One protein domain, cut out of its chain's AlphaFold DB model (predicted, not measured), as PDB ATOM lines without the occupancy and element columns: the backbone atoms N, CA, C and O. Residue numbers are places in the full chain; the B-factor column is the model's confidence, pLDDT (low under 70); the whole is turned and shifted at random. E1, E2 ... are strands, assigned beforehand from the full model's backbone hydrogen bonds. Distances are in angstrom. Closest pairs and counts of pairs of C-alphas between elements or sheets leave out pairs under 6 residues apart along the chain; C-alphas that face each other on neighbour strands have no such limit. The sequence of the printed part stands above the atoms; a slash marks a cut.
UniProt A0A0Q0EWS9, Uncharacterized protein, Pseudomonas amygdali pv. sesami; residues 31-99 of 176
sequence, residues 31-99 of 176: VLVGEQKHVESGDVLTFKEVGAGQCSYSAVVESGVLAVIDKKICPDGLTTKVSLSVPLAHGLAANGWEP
ATOM      1  N   VAL A  31     187.850 244.908 347.326       74.81
ATOM      2  CA  VAL A  31     187.855 244.294 348.658       74.81
ATOM      3  C   VAL A  31     188.965 243.262 348.758       74.81
ATOM      4  O   VAL A  31     189.203 242.515 347.808       74.81
ATOM      5  N   LEU A  32     189.640 243.213 349.906       80.06
ATOM      6  CA  LEU A  32     190.571 242.136 350.228       80.06
ATOM      7  C   LEU A  32     189.778 240.834 350.400       80.06
ATOM      8  O   LEU A  32     188.752 240.804 351.079       80.06
ATOM      9  N   VAL A  33     190.244 239.767 349.762       79.81
ATOM     10  CA  VAL A  33     189.630 238.444 349.811       79.81
ATOM     11  C   VAL A  33     190.378 237.585 350.824       79.81
ATOM     12  O   VAL A  33     191.591 237.405 350.725       79.81
ATOM     13  N   GLY A  34     189.622 237.008 351.758       74.44
ATOM     14  CA  GLY A  34     190.143 236.162 352.829       74.44
ATOM     15  C   GLY A  34     190.396 236.927 354.129       74.44
ATOM     16  O   GLY A  34     190.527 238.149 354.143       74.44
ATOM     17  N   GLU A  35     190.442 236.188 355.235       65.69
ATOM     18  CA  GLU A  35     190.859 236.728 356.528       65.69
ATOM     19  C   GLU A  35     192.381 236.667 356.627       65.69
ATOM     20  O   GLU A  35     192.967 235.587 356.563       65.69
ATOM     21  N   GLN A  36     193.019 237.817 356.816       65.62
ATOM     22  CA  GLN A  36     194.439 237.890 357.138       65.62
ATOM     23  C   GLN A  36     194.558 238.377 358.578       65.62
ATOM     24  O   GLN A  36     194.129 239.482 358.902       65.62
ATOM     25  N   LYS A  37     195.068 237.524 359.473       60.12
ATOM     26  CA  LYS A  37     195.259 237.873 360.895       60.12
ATOM     27  C   LYS A  37     196.566 238.628 361.128       60.12
ATOM     28  O   LYS A  37     196.672 239.394 362.081       60.12
ATOM     29  N   HIS A  38     197.548 238.398 360.266       67.25
ATOM     30  CA  HIS A  38     198.838 239.065 360.261       67.25
ATOM     31  C   HIS A  38     199.311 239.166 358.813       67.25
ATOM     32  O   HIS A  38     198.971 238.291 358.019       67.25
ATOM     33  N   VAL A  39     200.020 240.240 358.474       72.50
ATOM     34  CA  VAL A  39     200.555 240.448 357.130       72.50
ATOM     35  C   VAL A  39     202.013 240.864 357.237       72.50
ATOM     36  O   VAL A  39     202.337 241.850 357.899       72.50
ATOM     37  N   GLU A  40     202.876 240.110 356.571       76.25
ATOM     38  CA  GLU A  40     204.325 240.254 356.574       76.25
ATOM     39  C   GLU A  40     204.861 240.530 355.165       76.25
ATOM     40  O   GLU A  40     204.194 240.310 354.155       76.25
ATOM     41  N   SER A  41     206.093 241.035 355.089       77.25
ATOM     42  CA  SER A  41     206.780 241.196 353.804       77.25
ATOM     43  C   SER A  41     206.929 239.836 353.113       77.25
ATOM     44  O   SER A  41     207.359 238.864 353.729       77.25
ATOM     45  N   GLY A  42     206.578 239.777 351.830       79.00
ATOM     46  CA  GLY A  42     206.537 238.561 351.022       79.00
ATOM     47  C   GLY A  42     205.157 237.909 350.924       79.00
ATOM     48  O   GLY A  42     204.960 237.083 350.031       79.00
ATOM     49  N   ASP A  43     204.193 238.297 351.765       83.81
ATOM     50  CA  ASP A  43     202.835 237.760 351.685       83.81
ATOM     51  C   ASP A  43     202.152 238.133 350.370       83.81
ATOM     52  O   ASP A  43     202.394 239.192 349.780       83.81
ATOM     53  N   VAL A  44     201.252 237.258 349.918       87.25
ATOM     54  CA  VAL A  44     200.434 237.491 348.726       87.25
ATOM     55  C   VAL A  44     198.997 237.769 349.141       87.25
ATOM     56  O   VAL A  44     198.307 236.909 349.688       87.25
ATOM     57  N   LEU A  45     198.529 238.971 348.834       86.25
ATOM     58  CA  LEU A  45     197.162 239.412 349.071       86.25
ATOM     59  C   LEU A  45     196.352 239.347 347.780       86.25
ATOM     60  O   LEU A  45     196.848 239.662 346.700       86.25
ATOM     61  N   THR A  46     195.081 238.969 347.893       87.19
ATOM     62  CA  THR A  46     194.150 238.974 346.760       87.19
ATOM     63  C   THR A  46     193.079 240.025 346.978       87.19
ATOM     64  O   THR A  46     192.363 239.973 347.971       87.19
ATOM     65  N   PHE A  47     192.922 240.942 346.030       84.94
ATOM     66  CA  PHE A  47     191.830 241.911 346.018       84.94
ATOM     67  C   PHE A  47     190.844 241.576 344.901       84.94
ATOM     68  O   PHE A  47     191.239 241.056 343.860       84.94
ATOM     69  N   LYS A  48     189.562 241.886 345.083       82.31
ATOM     70  CA  LYS A  48     188.528 241.682 344.064       82.31
ATOM     71  C   LYS A  48     187.712 242.947 343.860       82.31
ATOM     72  O   LYS A  48     187.353 243.599 344.838       82.31
ATOM     73  N   GLU A  49     187.412 243.284 342.608       82.56
ATOM     74  CA  GLU A  49     186.526 244.411 342.289       82.56
ATOM     75  C   GLU A  49     185.140 244.219 342.914       82.56
ATOM     76  O   GLU A  49     184.561 243.128 342.875       82.56
ATOM     77  N   VAL A  50     184.588 245.307 343.446       69.00
ATOM     78  CA  VAL A  50     183.201 245.381 343.901       69.00
ATOM     79  C   VAL A  50     182.345 245.891 342.744       69.00
ATOM     80  O   VAL A  50     182.509 247.019 342.291       69.00
ATOM     81  N   GLY A  51     181.410 245.068 342.266       67.06
ATOM     82  CA  GLY A  51     180.488 245.431 341.186       67.06
ATOM     83  C   GLY A  51     180.804 244.758 339.847       67.06
ATOM     84  O   GLY A  51     181.215 243.595 339.804       67.06
ATOM     85  N   ALA A  52     180.528 245.460 338.745       56.28
ATOM     86  CA  ALA A  52     180.622 244.917 337.391       56.28
ATOM     87  C   ALA A  52     182.081 244.894 336.901       56.28
ATOM     88  O   ALA A  52     182.713 245.938 336.789       56.28
ATOM     89  N   GLY A  53     182.598 243.694 336.621       67.88
ATOM     90  CA  GLY A  53     183.982 243.443 336.199       67.88
ATOM     91  C   GLY A  53     184.570 242.218 336.898       67.88
ATOM     92  O   GLY A  53     185.126 241.341 336.241       67.88
ATOM     93  N   GLN A  54     184.337 242.094 338.211       79.69
ATOM     94  CA  GLN A  54     184.756 240.971 339.066       79.69
ATOM     95  C   GLN A  54     186.220 240.533 338.886       79.69
ATOM     96  O   GLN A  54     186.563 239.383 339.183       79.69
ATOM     97  N   CYS A  55     187.095 241.426 338.421       86.19
ATOM     98  CA  CYS A  55     188.494 241.082 338.255       86.19
ATOM     99  C   CYS A  55     189.157 240.894 339.627       86.19
ATOM    100  O   CYS A  55     188.790 241.522 340.623       86.19
ATOM    101  N   SER A  56     190.125 239.989 339.671       89.19
ATOM    102  CA  SER A  56     190.962 239.706 340.830       89.19
ATOM    103  C   SER A  56     192.344 240.306 340.625       89.19
ATOM    104  O   SER A  56     192.884 240.302 339.520       89.19
ATOM    105  N   TYR A  57     192.929 240.803 341.697       87.75
ATOM    106  CA  TYR A  57     194.230 241.441 341.716       87.75
ATOM    107  C   TYR A  57     195.115 240.723 342.716       87.75
ATOM    108  O   TYR A  57     194.698 240.496 343.849       87.75
ATOM    109  N   SER A  58     196.326 240.379 342.296       86.56
ATOM    110  CA  SER A  58     197.335 239.799 343.178       86.56
ATOM    111  C   SER A  58     198.286 240.901 343.596       86.56
ATOM    112  O   SER A  58     198.782 241.624 342.734       86.56
ATOM    113  N   ALA A  59     198.535 241.024 344.893       85.00
ATOM    114  CA  ALA A  59     199.501 241.961 345.437       85.00
ATOM    115  C   ALA A  59     200.544 241.232 346.272       85.00
ATOM    116  O   ALA A  59     200.192 240.325 347.021       85.00
ATOM    117  N   VAL A  60     201.799 241.653 346.173       84.19
ATOM    118  CA  VAL A  60     202.876 241.192 347.050       84.19
ATOM    119  C   VAL A  60     203.148 242.271 348.081       84.19
ATOM    120  O   VAL A  60     203.261 243.449 347.742       84.19
ATOM    121  N   VAL A  61     203.238 241.884 349.342       80.75
ATOM    122  CA  VAL A  61     203.552 242.791 350.441       80.75
ATOM    123  C   VAL A  61     205.046 243.084 350.416       80.75
ATOM    124  O   VAL A  61     205.860 242.205 350.669       80.75
ATOM    125  N   GLU A  62     205.438 244.311 350.091       74.00
ATOM    126  CA  GLU A  62     206.859 244.687 350.038       74.00
ATOM    127  C   GLU A  62     207.387 245.039 351.429       74.00
ATOM    128  O   GLU A  62     208.477 244.648 351.838       74.00
ATOM    129  N   SER A  63     206.564 245.741 352.195       60.25
ATOM    130  CA  SER A  63     206.780 246.053 353.604       60.25
ATOM    131  C   SER A  63     205.440 245.852 354.299       60.25
ATOM    132  O   SER A  63     204.418 246.024 353.646       60.25
ATOM    133  N   GLY A  64     205.390 245.505 355.590       60.00
ATOM    134  CA  GLY A  64     204.133 245.226 356.325       60.00
ATOM    135  C   GLY A  64     203.100 246.374 356.374       60.00
ATOM    136  O   GLY A  64     202.155 246.329 357.151       60.00
ATOM    137  N   VAL A  65     203.302 247.417 355.570       59.03
ATOM    138  CA  VAL A  65     202.496 248.625 355.407       59.03
ATOM    139  C   VAL A  65     202.123 248.904 353.945       59.03
ATOM    140  O   VAL A  65     201.419 249.871 353.658       59.03
ATOM    141  N   LEU A  66     202.607 248.099 352.993       65.81
ATOM    142  CA  LEU A  66     202.443 248.322 351.560       65.81
ATOM    143  C   LEU A  66     202.403 247.000 350.791       65.81
ATOM    144  O   LEU A  66     203.355 246.222 350.824       65.81
ATOM    145  N   ALA A  67     201.336 246.798 350.023       76.50
ATOM    146  CA  ALA A  67     201.252 245.770 349.001       76.50
ATOM    147  C   ALA A  67     201.310 246.389 347.607       76.50
ATOM    148  O   ALA A  67     200.651 247.388 347.325       76.50
ATOM    149  N   VAL A  68     202.064 245.770 346.710       76.00
ATOM    150  CA  VAL A  68     202.146 246.162 345.307       76.00
ATOM    151  C   VAL A  68     201.401 245.140 344.472       76.00
ATOM    152  O   VAL A  68     201.761 243.968 344.433       76.00
ATOM    153  N   ILE A  69     200.343 245.595 343.806       80.75
ATOM    154  CA  ILE A  69     199.626 244.829 342.797       80.75
ATOM    155  C   ILE A  69     200.395 244.931 341.490       80.75
ATOM    156  O   ILE A  69     200.504 246.013 340.905       80.75
ATOM    157  N   ASP A  70     200.849 243.788 340.999       82.06
ATOM    158  CA  ASP A  70     201.533 243.659 339.716       82.06
ATOM    159  C   ASP A  70     200.662 242.979 338.643       82.06
ATOM    160  O   ASP A  70     200.963 243.018 337.443       82.06
ATOM    161  N   LYS A  71     199.545 242.370 339.062       83.44
ATOM    162  CA  LYS A  71     198.721 241.507 338.217       83.44
ATOM    163  C   LYS A  71     197.227 241.715 338.452       83.44
ATOM    164  O   LYS A  71     196.740 241.603 339.574       83.44
ATOM    165  N   LYS A  72     196.492 241.928 337.357       88.75
ATOM    166  CA  LYS A  72     195.025 241.889 337.262       88.75
ATOM    167  C   LYS A  72     194.608 240.674 336.432       88.75
ATOM    168  O   LYS A  72     195.201 240.425 335.386       88.75
ATOM    169  N   ILE A  73     193.599 239.938 336.880       90.12
ATOM    170  CA  ILE A  73     193.019 238.772 336.202       90.12
ATOM    171  C   ILE A  73     191.506 238.963 336.146       90.12
ATOM    172  O   ILE A  73     190.868 239.077 337.189       90.12
ATOM    173  N   CYS A  74     190.921 238.998 334.955       88.81
ATOM    174  CA  CYS A  74     189.476 239.157 334.788       88.81
ATOM    175  C   CYS A  74     188.765 237.813 334.529       88.81
ATOM    176  O   CYS A  74     189.433 236.806 334.285       88.81
ATOM    177  N   PRO A  75     187.420 237.751 334.627       88.50
ATOM    178  CA  PRO A  75     186.659 236.503 334.461       88.50
ATOM    179  C   PRO A  75     186.830 235.811 333.101       88.50
ATOM    180  O   PRO A  75     186.612 234.609 332.993       88.50
ATOM    181  N   ASP A  76     187.236 236.557 332.076       88.56
ATOM    182  CA  ASP A  76     187.606 236.054 330.748       88.56
ATOM    183  C   ASP A  76     188.970 235.333 330.721       88.56
ATOM    184  O   ASP A  76     189.388 234.822 329.684       88.56
ATOM    185  N   GLY A  77     189.674 235.285 331.856       84.56
ATOM    186  CA  GLY A  77     191.016 234.725 331.989       84.56
ATOM    187  C   GLY A  77     192.125 235.673 331.527       84.56
ATOM    188  O   GLY A  77     193.305 235.321 331.635       84.56
ATOM    189  N   LEU A  78     191.789 236.877 331.047       86.38
ATOM    190  CA  LEU A  78     192.778 237.844 330.596       86.38
ATOM    191  C   LEU A  78     193.605 238.318 331.790       86.38
ATOM    192  O   LEU A  78     193.088 238.833 332.783       86.38
ATOM    193  N   THR A  79     194.920 238.148 331.667       86.62
ATOM    194  CA  THR A  79     195.890 238.642 332.638       86.62
ATOM    195  C   THR A  79     196.530 239.914 332.110       86.62
ATOM    196  O   THR A  79     197.129 239.922 331.036       86.62
ATOM    197  N   THR A  80     196.463 240.983 332.893       82.12
ATOM    198  CA  THR A  80     197.095 242.263 332.582       82.12
ATOM    199  C   THR A  80     198.116 242.596 333.658       82.12
ATOM    200  O   THR A  80     197.818 242.514 334.851       82.12
ATOM    201  N   LYS A  81     199.326 242.985 333.239       74.69
ATOM    202  CA  LYS A  81     200.290 243.594 334.157       74.69
ATOM    203  C   LYS A  81     199.797 244.983 334.535       74.69
ATOM    204  O   LYS A  81     199.504 245.793 333.660       74.69
ATOM    205  N   VAL A  82     199.721 245.244 335.827       74.56
ATOM    206  CA  VAL A  82     199.388 246.557 336.383       74.56
ATOM    207  C   VAL A  82     200.478 246.948 337.374       74.56
ATOM    208  O   VAL A  82     201.338 246.140 337.697       74.56
ATOM    209  N   SER A  83     200.490 248.194 337.821       71.94
ATOM    210  CA  SER A  83     201.351 248.617 338.923       71.94
ATOM    211  C   SER A  83     200.523 249.545 339.791       71.94
ATOM    212  O   SER A  83     200.274 250.694 339.425       71.94
ATOM    213  N   LEU A  84     199.986 248.996 340.880       68.31
ATOM    214  CA  LEU A  84     199.160 249.729 341.834       68.31
ATOM    215  C   LEU A  84     199.700 249.470 343.235       68.31
ATOM    216  O   LEU A  84     199.876 248.322 343.629       68.31
ATOM    217  N   SER A  85     199.928 250.527 343.999       65.62
ATOM    218  CA  SER A  85     200.379 250.414 345.383       65.62
ATOM    219  C   SER A  85     199.189 250.566 346.329       65.62
ATOM    220  O   SER A  85     198.497 251.589 346.312       65.62
ATOM    221  N   VAL A  86     198.949 249.542 347.142       68.12
ATOM    222  CA  VAL A  86     197.888 249.465 348.148       68.12
ATOM    223  C   VAL A  86     198.526 249.574 349.530       68.12
ATOM    224  O   VAL A  86     199.218 248.649 349.953       68.12
ATOM    225  N   PRO A  87     198.327 250.681 350.254       64.50
ATOM    226  CA  PRO A  87     198.799 250.771 351.622       64.50
ATOM    227  C   PRO A  87     198.015 249.796 352.511       64.50
ATOM    228  O   PRO A  87     196.786 249.726 352.462       64.50
ATOM    229  N   LEU A  88     198.742 249.036 353.320       65.56
ATOM    230  CA  LEU A  88     198.208 248.133 354.331       65.56
ATOM    231  C   LEU A  88     198.296 248.901 355.646       65.56
ATOM    232  O   LEU A  88     199.386 249.280 356.065       65.56
ATOM    233  N   ALA A  89     197.169 249.235 356.268       54.81
ATOM    234  CA  ALA A  89     197.212 249.949 357.540       54.81
ATOM    235  C   ALA A  89     198.052 249.157 358.562       54.81
ATOM    236  O   ALA A  89     197.977 247.927 358.607       54.81
ATOM    237  N   HIS A  90     198.841 249.855 359.389       43.41
ATOM    238  CA  HIS A  90     199.479 249.236 360.551       43.41
ATOM    239  C   HIS A  90     198.382 248.685 361.466       43.41
ATOM    240  O   HIS A  90     197.758 249.430 362.218       43.41
ATOM    241  N   GLY A  91     198.151 247.380 361.375       37.97
ATOM    242  CA  GLY A  91     197.075 246.701 362.073       37.97
ATOM    243  C   GLY A  91     195.870 246.472 361.169       37.97
ATOM    244  O   GLY A  91     194.975 247.307 361.065       37.97
ATOM    245  N   LEU A  92     195.784 245.251 360.645       41.38
ATOM    246  CA  LEU A  92     194.512 244.539 360.539       41.38
ATOM    247  C   LEU A  92     193.954 244.381 361.962       41.38
ATOM    248  O   LEU A  92     194.039 243.320 362.575       41.38
ATOM    249  N   ALA A  93     193.480 245.479 362.552       33.62
ATOM    250  CA  ALA A  93     192.753 245.425 363.803       33.62
ATOM    251  C   ALA A  93     191.490 244.596 363.548       33.62
ATOM    252  O   ALA A  93     190.811 244.774 362.537       33.62
ATOM    253  N   ALA A  94     191.198 243.675 364.462       34.94
ATOM    254  CA  ALA A  94     190.167 242.639 364.377       34.94
ATOM    255  C   ALA A  94     188.712 243.154 364.254       34.94
ATOM    256  O   ALA A  94     187.761 242.399 364.446       34.94
ATOM    257  N   ASN A  95     188.509 244.437 363.963       32.91
ATOM    258  CA  ASN A  95     187.229 245.111 364.056       32.91
ATOM    259  C   ASN A  95     187.241 246.406 363.235       32.91
ATOM    260  O   ASN A  95     187.305 247.502 363.780       32.91
ATOM    261  N   GLY A  96     187.101 246.250 361.918       36.56
ATOM    262  CA  GLY A  96     186.624 247.315 361.038       36.56
ATOM    263  C   GLY A  96     187.719 248.118 360.343       36.56
ATOM    264  O   GLY A  96     188.744 248.467 360.915       36.56
ATOM    265  N   TRP A  97     187.466 248.397 359.069       37.53
ATOM    266  CA  TRP A  97     188.293 249.223 358.207       37.53
ATOM    267  C   TRP A  97     188.144 250.674 358.674       37.53
ATOM    268  O   TRP A  97     187.147 251.310 358.339       37.53
ATOM    269  N   GLU A  98     189.085 251.207 359.455       35.78
ATOM    270  CA  GLU A  98     189.175 252.662 359.569       35.78
ATOM    271  C   GLU A  98     189.799 253.180 358.267       35.78
ATOM    272  O   GLU A  98     190.921 252.786 357.925       35.78
ATOM    273  N   PRO A  99     189.065 253.983 357.475       39.97
ATOM    274  CA  PRO A  99     189.585 254.508 356.228       39.97
ATOM    275  C   PRO A  99     190.870 255.284 356.502       39.97
ATOM    276  O   PRO A  99     191.025 255.943 357.530       39.97
TER     277      PRO A  99
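Overview. This is residues 31 to 99 of the 176 residues of an uncharacterized protein of Pseudomonas amygdali pv. sesami (UniProt A0A0Q0EWS9). The domain is a single antiparallel sheet of five strands, strongly twisted and partly curled over on itself, in which the neighbour strands E4 and E5 both bend along their length; no second sheet or named helix covers it. Strands E2 to E5 form the broad part of the sheet, E1 is a short strip along one edge, and beyond the end of E5 a tail with no named element, residues 88 to 99, makes up the last stretch. The printed part has 69 residues with five named strands, which come along the chain as E1, E2, E3, E4, E5 and stand in that same order across the sheet. The class is all strand, with 34 of the 69 printed residues, under half, in named elements. The whole is compact, with a radius of gyration of the C-alphas of 12.3 A, and its C-alphas span 34 by 23 by 18 A.

Along the chain. Strand E3, an inner strand of the sheet, holds residues 56 to 63 and is 21.3 A from first to last C-alpha, beginning with C-alpha 56 at (190.962, 239.706, 340.830). E2 is residues 44 to 49, 16.8 A long. E4 is residues 66 to 73, 20.4 A long, and bends by 57 degrees at residue 70. At the edges are E1, residues 31 to 33, which begins with C-alpha 31 at (187.855, 244.294, 348.658), and E5, residues 79 to 87. E5 is the longest strand, with 9 residues and 22.7 A; it bends by 59 degrees at residue 83 and ends with C-alpha 87 at (198.799, 250.771, 351.622).

Arrangement. The five strands make a meander, each strand the antiparallel neighbour of the one before, and each two that follow each other form a hairpin. E3 and E4 run at 156 degrees between their directions; N 58 and O 71 are 3.0 A apart and N 68 and O 60 are 2.8 A apart, both within hydrogen-bond range. In this pair C-alpha 67 faces C-alphas 60, 61 and 62, at 5.2, 4.0 and 5.8 A. E4 and E5 stand at 158 degrees, with N 72 and O 80 within hydrogen-bond range at 2.9 A and N 86 and O 67 at 2.8 A. On the other side of E3, E2 stands to it at 141 degrees, with N 47 and O 57 within hydrogen-bond range at 2.8 A. E1 and E2 stand at 132 degrees; C-alphas 32 and 47 face each other at 4.4 A, and N 33 and O 46 are within hydrogen-bond range at 2.8 A. E1 is apart from E4 and from E5, and E2 is apart from E5. From edge to edge the strands' lines turn by 106 degrees and the way across the sheet turns by 70 degrees.

Size, cuts and confidence. The C-alphas of Asp 76 and Ala 93, the two farthest apart, are 34.7 A from each other, and the sheet's C-alphas lie up to 7.0 A off its best plane. The printed part has no cut. The links E3 to E4 and E4 to E5 are tight, those from E1 to E2 and from E2 to E3 are short, and no link is long. The C-alphas of residues 88 to 99 lie 9 to 18 A from the mean of all C-alphas. The mean pLDDT of the printed part is 70.9; residues 35 to 38, 50 to 53, 63 to 66 and 84 to 99 are under 70.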